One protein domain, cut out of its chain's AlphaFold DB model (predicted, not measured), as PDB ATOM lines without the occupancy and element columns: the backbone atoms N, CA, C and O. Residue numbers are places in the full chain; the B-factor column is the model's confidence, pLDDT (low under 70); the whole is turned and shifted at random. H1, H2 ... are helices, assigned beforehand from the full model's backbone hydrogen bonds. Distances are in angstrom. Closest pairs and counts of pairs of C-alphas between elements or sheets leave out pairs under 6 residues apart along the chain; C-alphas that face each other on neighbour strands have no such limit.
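What this domain is: This is residues 55 to 125 of the 125 residues of an uncharacterized protein of Agrobacterium albertimagni (UniProt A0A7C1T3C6). Three helices make a triangle, and a long looped stretch with no named element, residues 55 to 75, covers one face of it. H1 and H3 are the two long sides, coming together where residues 77 to 82 of H1 meet residues 113 to 121 of H3, and the short H2 makes the third side. The printed part has 71 residues, with three named helices in the order H1, H2, H3 and no named strand; the class is all helix, with 40 residues in the helices. The whole is compact, with a radius of gyration of the C-alphas of 11.9 A, yet elongated in outline, spanning 37 by 22 by 21 A.

Where its parts are: Begin at C-alpha 55, at (22.422, 52.385, 19.956), and pass residues 55 to 75 to reach H1, residues 76 to 89. Find its C-alpha 76 at (33.613, 57.379, 18.101); H1 runs 19.9 A. H2 follows at residues 96 to 103. H3, residues 106 to 123, is the longest helix at 25.9 A and ends at C-alpha 123, (39.299, 55.749, 7.719).

How they stand to each other: Look first at Pro 77 and Thr 117, the closest C-alphas of H1 and H3, 5.1 A apart. These helices touch at a steep tilt of 58 degrees, opposite ways. With residues 88 to 89 alone, H1 touches H2; the C-alphas of Arg 89 and Arg 98 are closest, at 4.3 A. Their tilt is steep, 61 degrees, opposite ways. H2 and H3 are only just apart, 8.1 A at the closest C-alphas. In H1, H2 and H3 every O i to N i+4 pair is within hydrogen-bond range.

The domain as a whole: The C-alphas farthest apart, those of Asp 94 and Ser 125, are 37.1 A from each other. The printed part has no cut. The link from H1 to H2 is short and that from H2 to H3 is tight. In the B-factor column, residues 55 to 70 and residue 125 have pLDDT under 70; the mean of the printed part is 78.7.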
ATOM      1  N   THR A  55      22.873  53.534  20.747       61.47
ATOM      2  CA  THR A  55      22.422  52.385  19.956       61.47
ATOM      3  C   THR A  55      22.362  51.185  20.887       61.47
ATOM      4  O   THR A  55      23.340  50.858  21.552       61.47
ATOM      5  N   GLY A  56      21.180  50.589  21.022       52.78
ATOM      6  CA  GLY A  56      20.946  49.461  21.919       52.78
ATOM      7  C   GLY A  56      20.709  48.178  21.138       52.78
ATOM      8  O   GLY A  56      19.796  48.157  20.325       52.78
ATOM      9  N   TRP A  57      21.523  47.151  21.440       56.16
ATOM     10  CA  TRP A  57      21.364  45.712  21.133       56.16
ATOM     11  C   TRP A  57      21.203  45.280  19.646       56.16
ATOM     12  O   TRP A  57      20.657  46.014  18.828       56.16
ATOM     13  N   PRO A  58      21.645  44.067  19.233       52.06
ATOM     14  CA  PRO A  58      22.517  43.090  19.910       52.06
ATOM     15  C   PRO A  58      24.010  43.451  19.945       52.06
ATOM     16  O   PRO A  58      24.858  42.626  20.265       52.06
ATOM     17  N   TRP A  59      24.340  44.700  19.634       64.94
ATOM     18  CA  TRP A  59      25.711  45.162  19.388       64.94
ATOM     19  C   TRP A  59      26.376  45.826  20.597       64.94
ATOM     20  O   TRP A  59      27.463  46.403  20.503       64.94
ATOM     21  N   ASP A  60      25.704  45.765  21.741       63.47
ATOM     22  CA  ASP A  60      26.258  46.168  23.019       63.47
ATOM     23  C   ASP A  60      26.321  44.943  23.926       63.47
ATOM     24  O   ASP A  60      25.290  44.342  24.225       63.47
ATOM     25  N   SER A  61      27.531  44.591  24.368       58.53
ATOM     26  CA  SER A  61      27.784  43.465  25.271       58.53
ATOM     27  C   SER A  61      27.059  43.595  26.614       58.53
ATOM     28  O   SER A  61      26.960  42.616  27.351       58.53
ATOM     29  N   PHE A  62      26.569  44.793  26.954       56.41
ATOM     30  CA  PHE A  62      25.861  45.075  28.201       56.41
ATOM     31  C   PHE A  62      24.347  45.227  28.043       56.41
ATOM     32  O   PHE A  62      23.637  45.203  29.054       56.41
ATOM     33  N   ALA A  63      23.828  45.381  26.822       57.31
ATOM     34  CA  ALA A  63      22.384  45.417  26.628       57.31
ATOM     35  C   ALA A  63      21.806  44.002  26.803       57.31
ATOM     36  O   ALA A  63      22.465  43.009  26.536       57.31
ATOM     37  N   ARG A  64      20.595  43.890  27.345       52.56
ATOM     38  CA  ARG A  64      19.866  42.609  27.467       52.56
ATOM     39  C   ARG A  64      18.503  42.656  26.775       52.56
ATOM     40  O   ARG A  64      17.818  41.642  26.720       52.56
ATOM     41  N   ASP A  65      18.119  43.829  26.278       59.81
ATOM     42  CA  ASP A  65      16.812  44.119  25.702       59.81
ATOM     43  C   ASP A  65      16.994  44.848  24.349       59.81
ATOM     44  O   ASP A  65      17.674  45.881  24.320       59.81
ATOM     45  N   PRO A  66      16.415  44.325  23.245       53.94
ATOM     46  CA  PRO A  66      16.459  44.910  21.902       53.94
ATOM     47  C   PRO A  66      15.937  46.333  21.761       53.94
ATOM     48  O   PRO A  66      16.320  47.014  20.811       53.94
ATOM     49  N   ASP A  67      15.049  46.757  22.654       57.25
ATOM     50  CA  ASP A  67      14.370  48.047  22.556       57.25
ATOM     51  C   ASP A  67      14.949  49.080  23.536       57.25
ATOM     52  O   ASP A  67      14.582  50.261  23.512       57.25
ATOM     53  N   VAL A  68      15.901  48.665  24.380       62.91
ATOM     54  CA  VAL A  68      16.577  49.550  25.329       62.91
ATOM     55  C   VAL A  68      17.801  50.167  24.668       62.91
ATOM     56  O   VAL A  68      18.846  49.538  24.518       62.91
ATOM     57  N   GLN A  69      17.676  51.443  24.309       66.56
ATOM     58  CA  GLN A  69      18.792  52.247  23.822       66.56
ATOM     59  C   GLN A  69      19.847  52.415  24.921       66.56
ATOM     60  O   GLN A  69      19.547  52.887  26.021       66.56
ATOM     61  N   CYS A  70      21.091  52.052  24.615       66.56
ATOM     62  CA  CYS A  70      22.234  52.336  25.475       66.56
ATOM     63  C   CYS A  70      22.818  53.702  25.120       66.56
ATOM     64  O   CYS A  70      22.850  54.028  23.937       66.56
ATOM     65  N   PRO A  71      23.304  54.491  26.094       70.50
ATOM     66  CA  PRO A  71      24.018  55.729  25.800       70.50
ATOM     67  C   PRO A  71      25.277  55.458  24.952       70.50
ATOM     68  O   PRO A  71      25.830  54.358  25.014       70.50
ATOM     69  N   PRO A  72      25.745  56.447  24.167       74.56
ATOM     70  CA  PRO A  72      26.986  56.329  23.403       74.56
ATOM     71  C   PRO A  72      28.165  55.994  24.325       74.56
ATOM     72  O   PRO A  72      28.273  56.531  25.431       74.56
ATOM     73  N   SER A  73      29.058  55.122  23.861       78.44
ATOM     74  CA  SER A  73      30.229  54.673  24.621       78.44
ATOM     75  C   SER A  73      31.294  55.765  24.769       78.44
ATOM     76  O   SER A  73      32.102  55.721  25.696       78.44
ATOM     77  N   GLY A  74      31.305  56.744  23.856       79.06
ATOM     78  CA  GLY A  74      32.349  57.764  23.761       79.06
ATOM     79  C   GLY A  74      33.524  57.351  22.869       79.06
ATOM     80  O   GLY A  74      34.318  58.216  22.485       79.06
ATOM     81  N   ASP A  75      33.614  56.076  22.474       85.69
ATOM     82  CA  ASP A  75      34.498  55.615  21.403       85.69
ATOM     83  C   ASP A  75      33.801  55.867  20.056       85.69
ATOM     84  O   ASP A  75      32.883  55.153  19.655       85.69
ATOM     85  N   LYS A  76      34.229  56.928  19.360       84.75
ATOM     86  CA  LYS A  76      33.613  57.379  18.101       84.75
ATOM     87  C   LYS A  76      33.569  56.276  17.026       84.75
ATOM     88  O   LYS A  76      32.495  56.096  16.454       84.75
ATOM     89  N   PRO A  77      34.671  55.558  16.719       88.50
ATOM     90  CA  PRO A  77      34.631  54.383  15.852       88.50
ATOM     91  C   PRO A  77      33.598  53.326  16.253       88.50
ATOM     92  O   PRO A  77      32.841  52.871  15.397       88.50
ATOM     93  N   LEU A  78      33.534  52.967  17.537       85.38
ATOM     94  CA  LEU A  78      32.596  51.953  18.028       85.38
ATOM     95  C   LEU A  78      31.139  52.423  17.911       85.38
ATOM     96  O   LEU A  78      30.285  51.701  17.398       85.38
ATOM     97  N   ASP A  79      30.858  53.652  18.340       81.75
ATOM     98  CA  ASP A  79      29.525  54.253  18.259       81.75
ATOM     99  C   ASP A  79      29.064  54.385  16.795       81.75
ATOM    100  O   ASP A  79      27.895  54.153  16.481       81.75
ATOM    101  N   ALA A  80      29.986  54.692  15.877       83.75
ATOM    102  CA  ALA A  80      29.715  54.721  14.443       83.75
ATOM    103  C   ALA A  80      29.433  53.321  13.874       83.75
ATOM    104  O   ALA A  80      28.486  53.168  13.099       83.75
ATOM    105  N   ALA A  81      30.197  52.297  14.274       86.94
ATOM    106  CA  ALA A  81      29.947  50.917  13.863       86.94
ATOM    107  C   ALA A  81      28.541  50.469  14.284       86.94
ATOM    108  O   ALA A  81      27.753  50.024  13.448       86.94
ATOM    109  N   ARG A  82      28.183  50.682  15.555       82.75
ATOM    110  CA  ARG A  82      26.856  50.342  16.084       82.75
ATOM    111  C   ARG A  82      25.730  51.104  15.374       82.75
ATOM    112  O   ARG A  82      24.703  50.510  15.059       82.75
ATOM    113  N   ALA A  83      25.936  52.383  15.049       79.75
ATOM    114  CA  ALA A  83      24.977  53.192  14.290       79.75
ATOM    115  C   ALA A  83      24.732  52.668  12.868       79.75
ATOM    116  O   ALA A  83      23.593  52.654  12.402       79.75
ATOM    117  N   ILE A  84      25.784  52.225  12.174       83.94
ATOM    118  CA  ILE A  84      25.656  51.630  10.838       83.94
ATOM    119  C   ILE A  84      24.841  50.341  10.916       83.94
ATOM    120  O   ILE A  84      23.957  50.125  10.088       83.94
ATOM    121  N   ILE A  85      25.102  49.497  11.915       83.62
ATOM    122  CA  ILE A  85      24.374  48.237  12.046       83.62
ATOM    123  C   ILE A  85      22.900  48.480  12.401       83.62
ATOM    124  O   ILE A  85      22.021  47.868  11.796       83.62
ATOM    125  N   ASP A  86      22.615  49.414  13.311       79.38
ATOM    126  CA  ASP A  86      21.249  49.833  13.651       79.38
ATOM    127  C   ASP A  86      20.481  50.332  12.411       79.38
ATOM    128  O   ASP A  86      19.349  49.916  12.145       79.38
ATOM    129  N   LEU A  87      21.139  51.138  11.570       79.06
ATOM    130  CA  LEU A  87      20.576  51.601  10.302       79.06
ATOM    131  C   LEU A  87      20.237  50.440   9.352       79.06
ATOM    132  O   LEU A  87      19.166  50.443   8.744       79.06
ATOM    133  N   LEU A  88      21.137  49.463   9.211       81.62
ATOM    134  CA  LEU A  88      20.948  48.298   8.337       81.62
ATOM    135  C   LEU A  88      19.839  47.369   8.840       81.62
ATOM    136  O   LEU A  88      19.052  46.840   8.048       81.62
ATOM    137  N   ARG A  89      19.750  47.200  10.160       79.06
ATOM    138  CA  ARG A  89      18.706  46.421  10.824       79.06
ATOM    139  C   ARG A  89      17.327  47.043  10.608       79.06
ATOM    140  O   ARG A  89      16.359  46.326  10.357       79.06
ATOM    141  N   GLY A  90      17.232  48.371  10.624       74.12
ATOM    142  CA  GLY A  90      15.979  49.086  10.404       74.12
ATOM    143  C   GLY A  90      14.892  48.736  11.432       74.12
ATOM    144  O   GLY A  90      15.112  48.029  12.413       74.12
ATOM    145  N   THR A  91      13.679  49.247  11.215       70.56
ATOM    146  CA  THR A  91      12.584  49.139  12.198       70.56
ATOM    147  C   THR A  91      11.599  48.001  11.930       70.56
ATOM    148  O   THR A  91      10.829  47.649  12.820       70.56
ATOM    149  N   SER A  92      11.602  47.417  10.728       75.69
ATOM    150  CA  SER A  92      10.681  46.333  10.361       75.69
ATOM    151  C   SER A  92      11.178  44.977  10.862       75.69
ATOM    152  O   SER A  92      12.351  44.650  10.678       75.69
ATOM    153  N   LEU A  93      10.280  44.173  11.440       75.62
ATOM    154  CA  LEU A  93      10.560  42.779  11.815       75.62
ATOM    155  C   LEU A  93      10.771  41.880  10.589       75.62
ATOM    156  O   LEU A  93      11.526  40.918  10.659       75.62
ATOM    157  N   ASP A  94      10.182  42.236   9.449       82.88
ATOM    158  CA  ASP A  94      10.326  41.484   8.199       82.88
ATOM    159  C   ASP A  94      11.599  41.858   7.421       82.88
ATOM    160  O   ASP A  94      11.790  41.413   6.288       82.88
ATOM    161  N   ASN A  95      12.474  42.708   7.976       81.88
ATOM    162  CA  ASN A  95      13.708  43.085   7.293       81.88
ATOM    163  C   ASN A  95      14.655  41.866   7.210       81.88
ATOM    164  O   ASN A  95      15.129  41.395   8.246       81.88
ATOM    165  N   PRO A  96      15.003  41.369   6.007       86.75
ATOM    166  CA  PRO A  96      15.894  40.217   5.871       86.75
ATOM    167  C   PRO A  96      17.285  40.475   6.460       86.75
ATOM    168  O   PRO A  96      17.906  39.555   6.984       86.75
ATOM    169  N   VAL A  97      17.755  41.727   6.430       87.12
ATOM    170  CA  VAL A  97      19.030  42.117   7.043       87.12
ATOM    171  C   VAL A  97      18.942  42.022   8.561       87.12
ATOM    172  O   VAL A  97      19.856  41.498   9.185       87.12
ATOM    173  N   ARG A  98      17.822  42.448   9.158       85.00
ATOM    174  CA  ARG A  98      17.575  42.262  10.594       85.00
ATOM    175  C   ARG A  98      17.609  40.795  10.973       85.00
ATOM    176  O   ARG A  98      18.303  40.447  11.914       85.00
ATOM    177  N   ASN A  99      16.916  39.950  10.217       85.44
ATOM    178  CA  ASN A  99      16.890  38.518  10.490       85.44
ATOM    179  C   ASN A  99      18.291  37.906  10.405       85.44
ATOM    180  O   ASN A  99      18.677  37.175  11.305       85.44
ATOM    181  N   ALA A 100      19.079  38.245   9.380       88.75
ATOM    182  CA  ALA A 100      20.455  37.762   9.264       88.75
ATOM    183  C   ALA A 100      21.337  38.217  10.440       88.75
ATOM    184  O   ALA A 100      22.059  37.409  11.013       88.75
ATOM    185  N   LEU A 101      21.240  39.490  10.831       85.50
ATOM    186  CA  LEU A 101      21.976  40.059  11.963       85.50
ATOM    187  C   LEU A 101      21.562  39.440  13.309       85.50
ATOM    188  O   LEU A 101      22.414  39.162  14.151       85.50
ATOM    189  N   ASP A 102      20.264  39.200  13.504       82.00
ATOM    190  CA  ASP A 102      19.712  38.633  14.736       82.00
ATOM    191  C   ASP A 102      20.075  37.130  14.885       82.00
ATOM    192  O   ASP A 102      20.091  36.631  16.009       82.00
ATOM    193  N   GLN A 103      20.423  36.422  13.796       86.38
ATOM    194  CA  GLN A 103      20.877  35.016  13.817       86.38
ATOM    195  C   GLN A 103      22.368  34.828  14.132       86.38
ATOM    196  O   GLN A 103      22.764  33.704  14.429       86.38
ATOM    197  N   LEU A 104      23.182  35.887  14.069       86.56
ATOM    198  CA  LEU A 104      24.601  35.796  14.418       86.56
ATOM    199  C   LEU A 104      24.758  35.432  15.893       86.56
ATOM    200  O   LEU A 104      24.055  35.996  16.740       86.56
ATOM    201  N   ASP A 105      25.687  34.532  16.197       86.81
ATOM    202  CA  ASP A 105      26.032  34.220  17.581       86.81
ATOM    203  C   ASP A 105      26.862  35.344  18.232       86.81
ATOM    204  O   ASP A 105      27.271  36.319  17.592       86.81
ATOM    205  N   ASP A 106      27.089  35.249  19.543       83.00
ATOM    206  CA  ASP A 106      27.798  36.294  20.289       83.00
ATOM    207  C   ASP A 106      29.244  36.495  19.800       83.00
ATOM    208  O   ASP A 106      29.757  37.619  19.828       83.00
ATOM    209  N   GLN A 107      29.901  35.435  19.320       86.56
ATOM    210  CA  GLN A 107      31.263  35.507  18.801       86.56
ATOM    211  C   GLN A 107      31.287  36.201  17.434       86.56
ATOM    212  O   GLN A 107      32.101  37.102  17.220       86.56
ATOM    213  N   GLU A 108      30.387  35.830  16.529       88.25
ATOM    214  CA  GLU A 108      30.244  36.449  15.210       88.25
ATOM    215  C   GLU A 108      29.886  37.936  15.328       88.25
ATOM    216  O   GLU A 108      30.435  38.780  14.611       88.25
ATOM    217  N   ARG A 109      29.014  38.288  16.281       86.12
ATOM    218  CA  ARG A 109      28.661  39.687  16.561       86.12
ATOM    219  C   ARG A 109      29.859  40.499  17.041       86.12
ATOM    220  O   ARG A 109      30.070  41.617  16.564       86.12
ATOM    221  N   ALA A 110      30.643  39.942  17.964       85.62
ATOM    222  CA  ALA A 110      31.850  40.588  18.467       85.62
ATOM    223  C   ALA A 110      32.877  40.804  17.346       85.62
ATOM    224  O   ALA A 110      33.402  41.909  17.205       85.62
ATOM    225  N   GLN A 111      33.094  39.790  16.501       89.75
ATOM    226  CA  GLN A 111      34.000  39.880  15.353       89.75
ATOM    227  C   GLN A 111      33.553  40.945  14.346       89.75
ATOM    228  O   GLN A 111      34.376  41.740  13.889       89.75
ATOM    229  N   LEU A 112      32.257  41.014  14.019       90.44
ATOM    230  CA  LEU A 112      31.739  42.039  13.110       90.44
ATOM    231  C   LEU A 112      31.988  43.450  13.658       90.44
ATOM    232  O   LEU A 112      32.470  44.319  12.928       90.44
ATOM    233  N   LEU A 113      31.692  43.676  14.941       88.44
ATOM    234  CA  LEU A 113      31.938  44.966  15.583       88.44
ATOM    235  C   LEU A 113      33.416  45.330  15.611       88.44
ATOM    236  O   LEU A 113      33.748  46.481  15.335       88.44
ATOM    237  N   GLU A 114      34.291  44.379  15.926       90.62
ATOM    238  CA  GLU A 114      35.736  44.597  15.957       90.62
ATOM    239  C   GLU A 114      36.259  45.010  14.575       90.62
ATOM    240  O   GLU A 114      36.924  46.042  14.453       90.62
ATOM    241  N   ILE A 115      35.873  44.280  13.522       93.56
ATOM    242  CA  ILE A 115      36.255  44.583  12.136       93.56
ATOM    243  C   ILE A 115      35.735  45.961  11.715       93.56
ATOM    244  O   ILE A 115      36.496  46.776  11.193       93.56
ATOM    245  N   MET A 116      34.452  46.258  11.950       92.75
ATOM    246  CA  MET A 116      33.872  47.554  11.584       92.75
ATOM    247  C   MET A 116      34.539  48.707  12.335       92.75
ATOM    248  O   MET A 116      34.868  49.727  11.731       92.75
ATOM    249  N   THR A 117      34.777  48.536  13.635       91.31
ATOM    250  CA  THR A 117      35.443  49.539  14.473       91.31
ATOM    251  C   THR A 117      36.864  49.801  13.978       91.31
ATOM    252  O   THR A 117      37.260  50.961  13.861       91.31
ATOM    253  N   PHE A 118      37.615  48.746  13.637       94.25
ATOM    254  CA  PHE A 118      38.953  48.859  13.058       94.25
ATOM    255  C   PHE A 118      38.935  49.644  11.740       94.25
ATOM    256  O   PHE A 118      39.634  50.646  11.614       94.25
ATOM    257  N   LEU A 119      38.082  49.254  10.787       95.06
ATOM    258  CA  LEU A 119      37.994  49.919   9.482       95.06
ATOM    259  C   LEU A 119      37.594  51.395   9.600       95.06
ATOM    260  O   LEU A 119      38.150  52.247   8.907       95.06
ATOM    261  N   ILE A 120      36.653  51.718  10.492       92.38
ATOM    262  CA  ILE A 120      36.246  53.107  10.732       92.38
ATOM    263  C   ILE A 120      37.408  53.902  11.322       92.38
ATOM    264  O   ILE A 120      37.665  55.012  10.861       92.38
ATOM    265  N   ARG A 121      38.129  53.341  12.300       93.69
ATOM    266  CA  ARG A 121      39.292  53.985  12.921       93.69
ATOM    267  C   ARG A 121      40.385  54.306  11.899       93.69
ATOM    268  O   ARG A 121      40.889  55.426  11.904       93.69
ATOM    269  N   GLU A 122      40.683  53.377  10.997       94.44
ATOM    270  CA  GLU A 122      41.644  53.597   9.907       94.44
ATOM    271  C   GLU A 122      41.166  54.669   8.916       94.44
ATOM    272  O   GLU A 122      41.968  55.426   8.390       94.44
ATOM    273  N   SER A 123      39.854  54.781   8.679       88.38
ATOM    274  CA  SER A 123      39.299  55.749   7.719       88.38
ATOM    275  C   SER A 123      39.246  57.202   8.212       88.38
ATOM    276  O   SER A 123      39.053  58.113   7.406       88.38
ATOM    277  N   ILE A 124      39.364  57.421   9.525       83.56
ATOM    278  CA  ILE A 124      39.328  58.752  10.156       83.56
ATOM    279  C   ILE A 124      40.704  59.228  10.644       83.56
ATOM    280  O   ILE A 124      40.783  60.327  11.201       83.56
ATOM    281  N   SER A 125      41.739  58.398  10.483       66.12
ATOM    282  CA  SER A 125      43.138  58.703  10.820       66.12
ATOM    283  C   SER A 125      43.867  59.284   9.611       66.12
ATOM    284  O   SER A 125      44.702  60.190   9.826       66.12
TER     285      SER A 125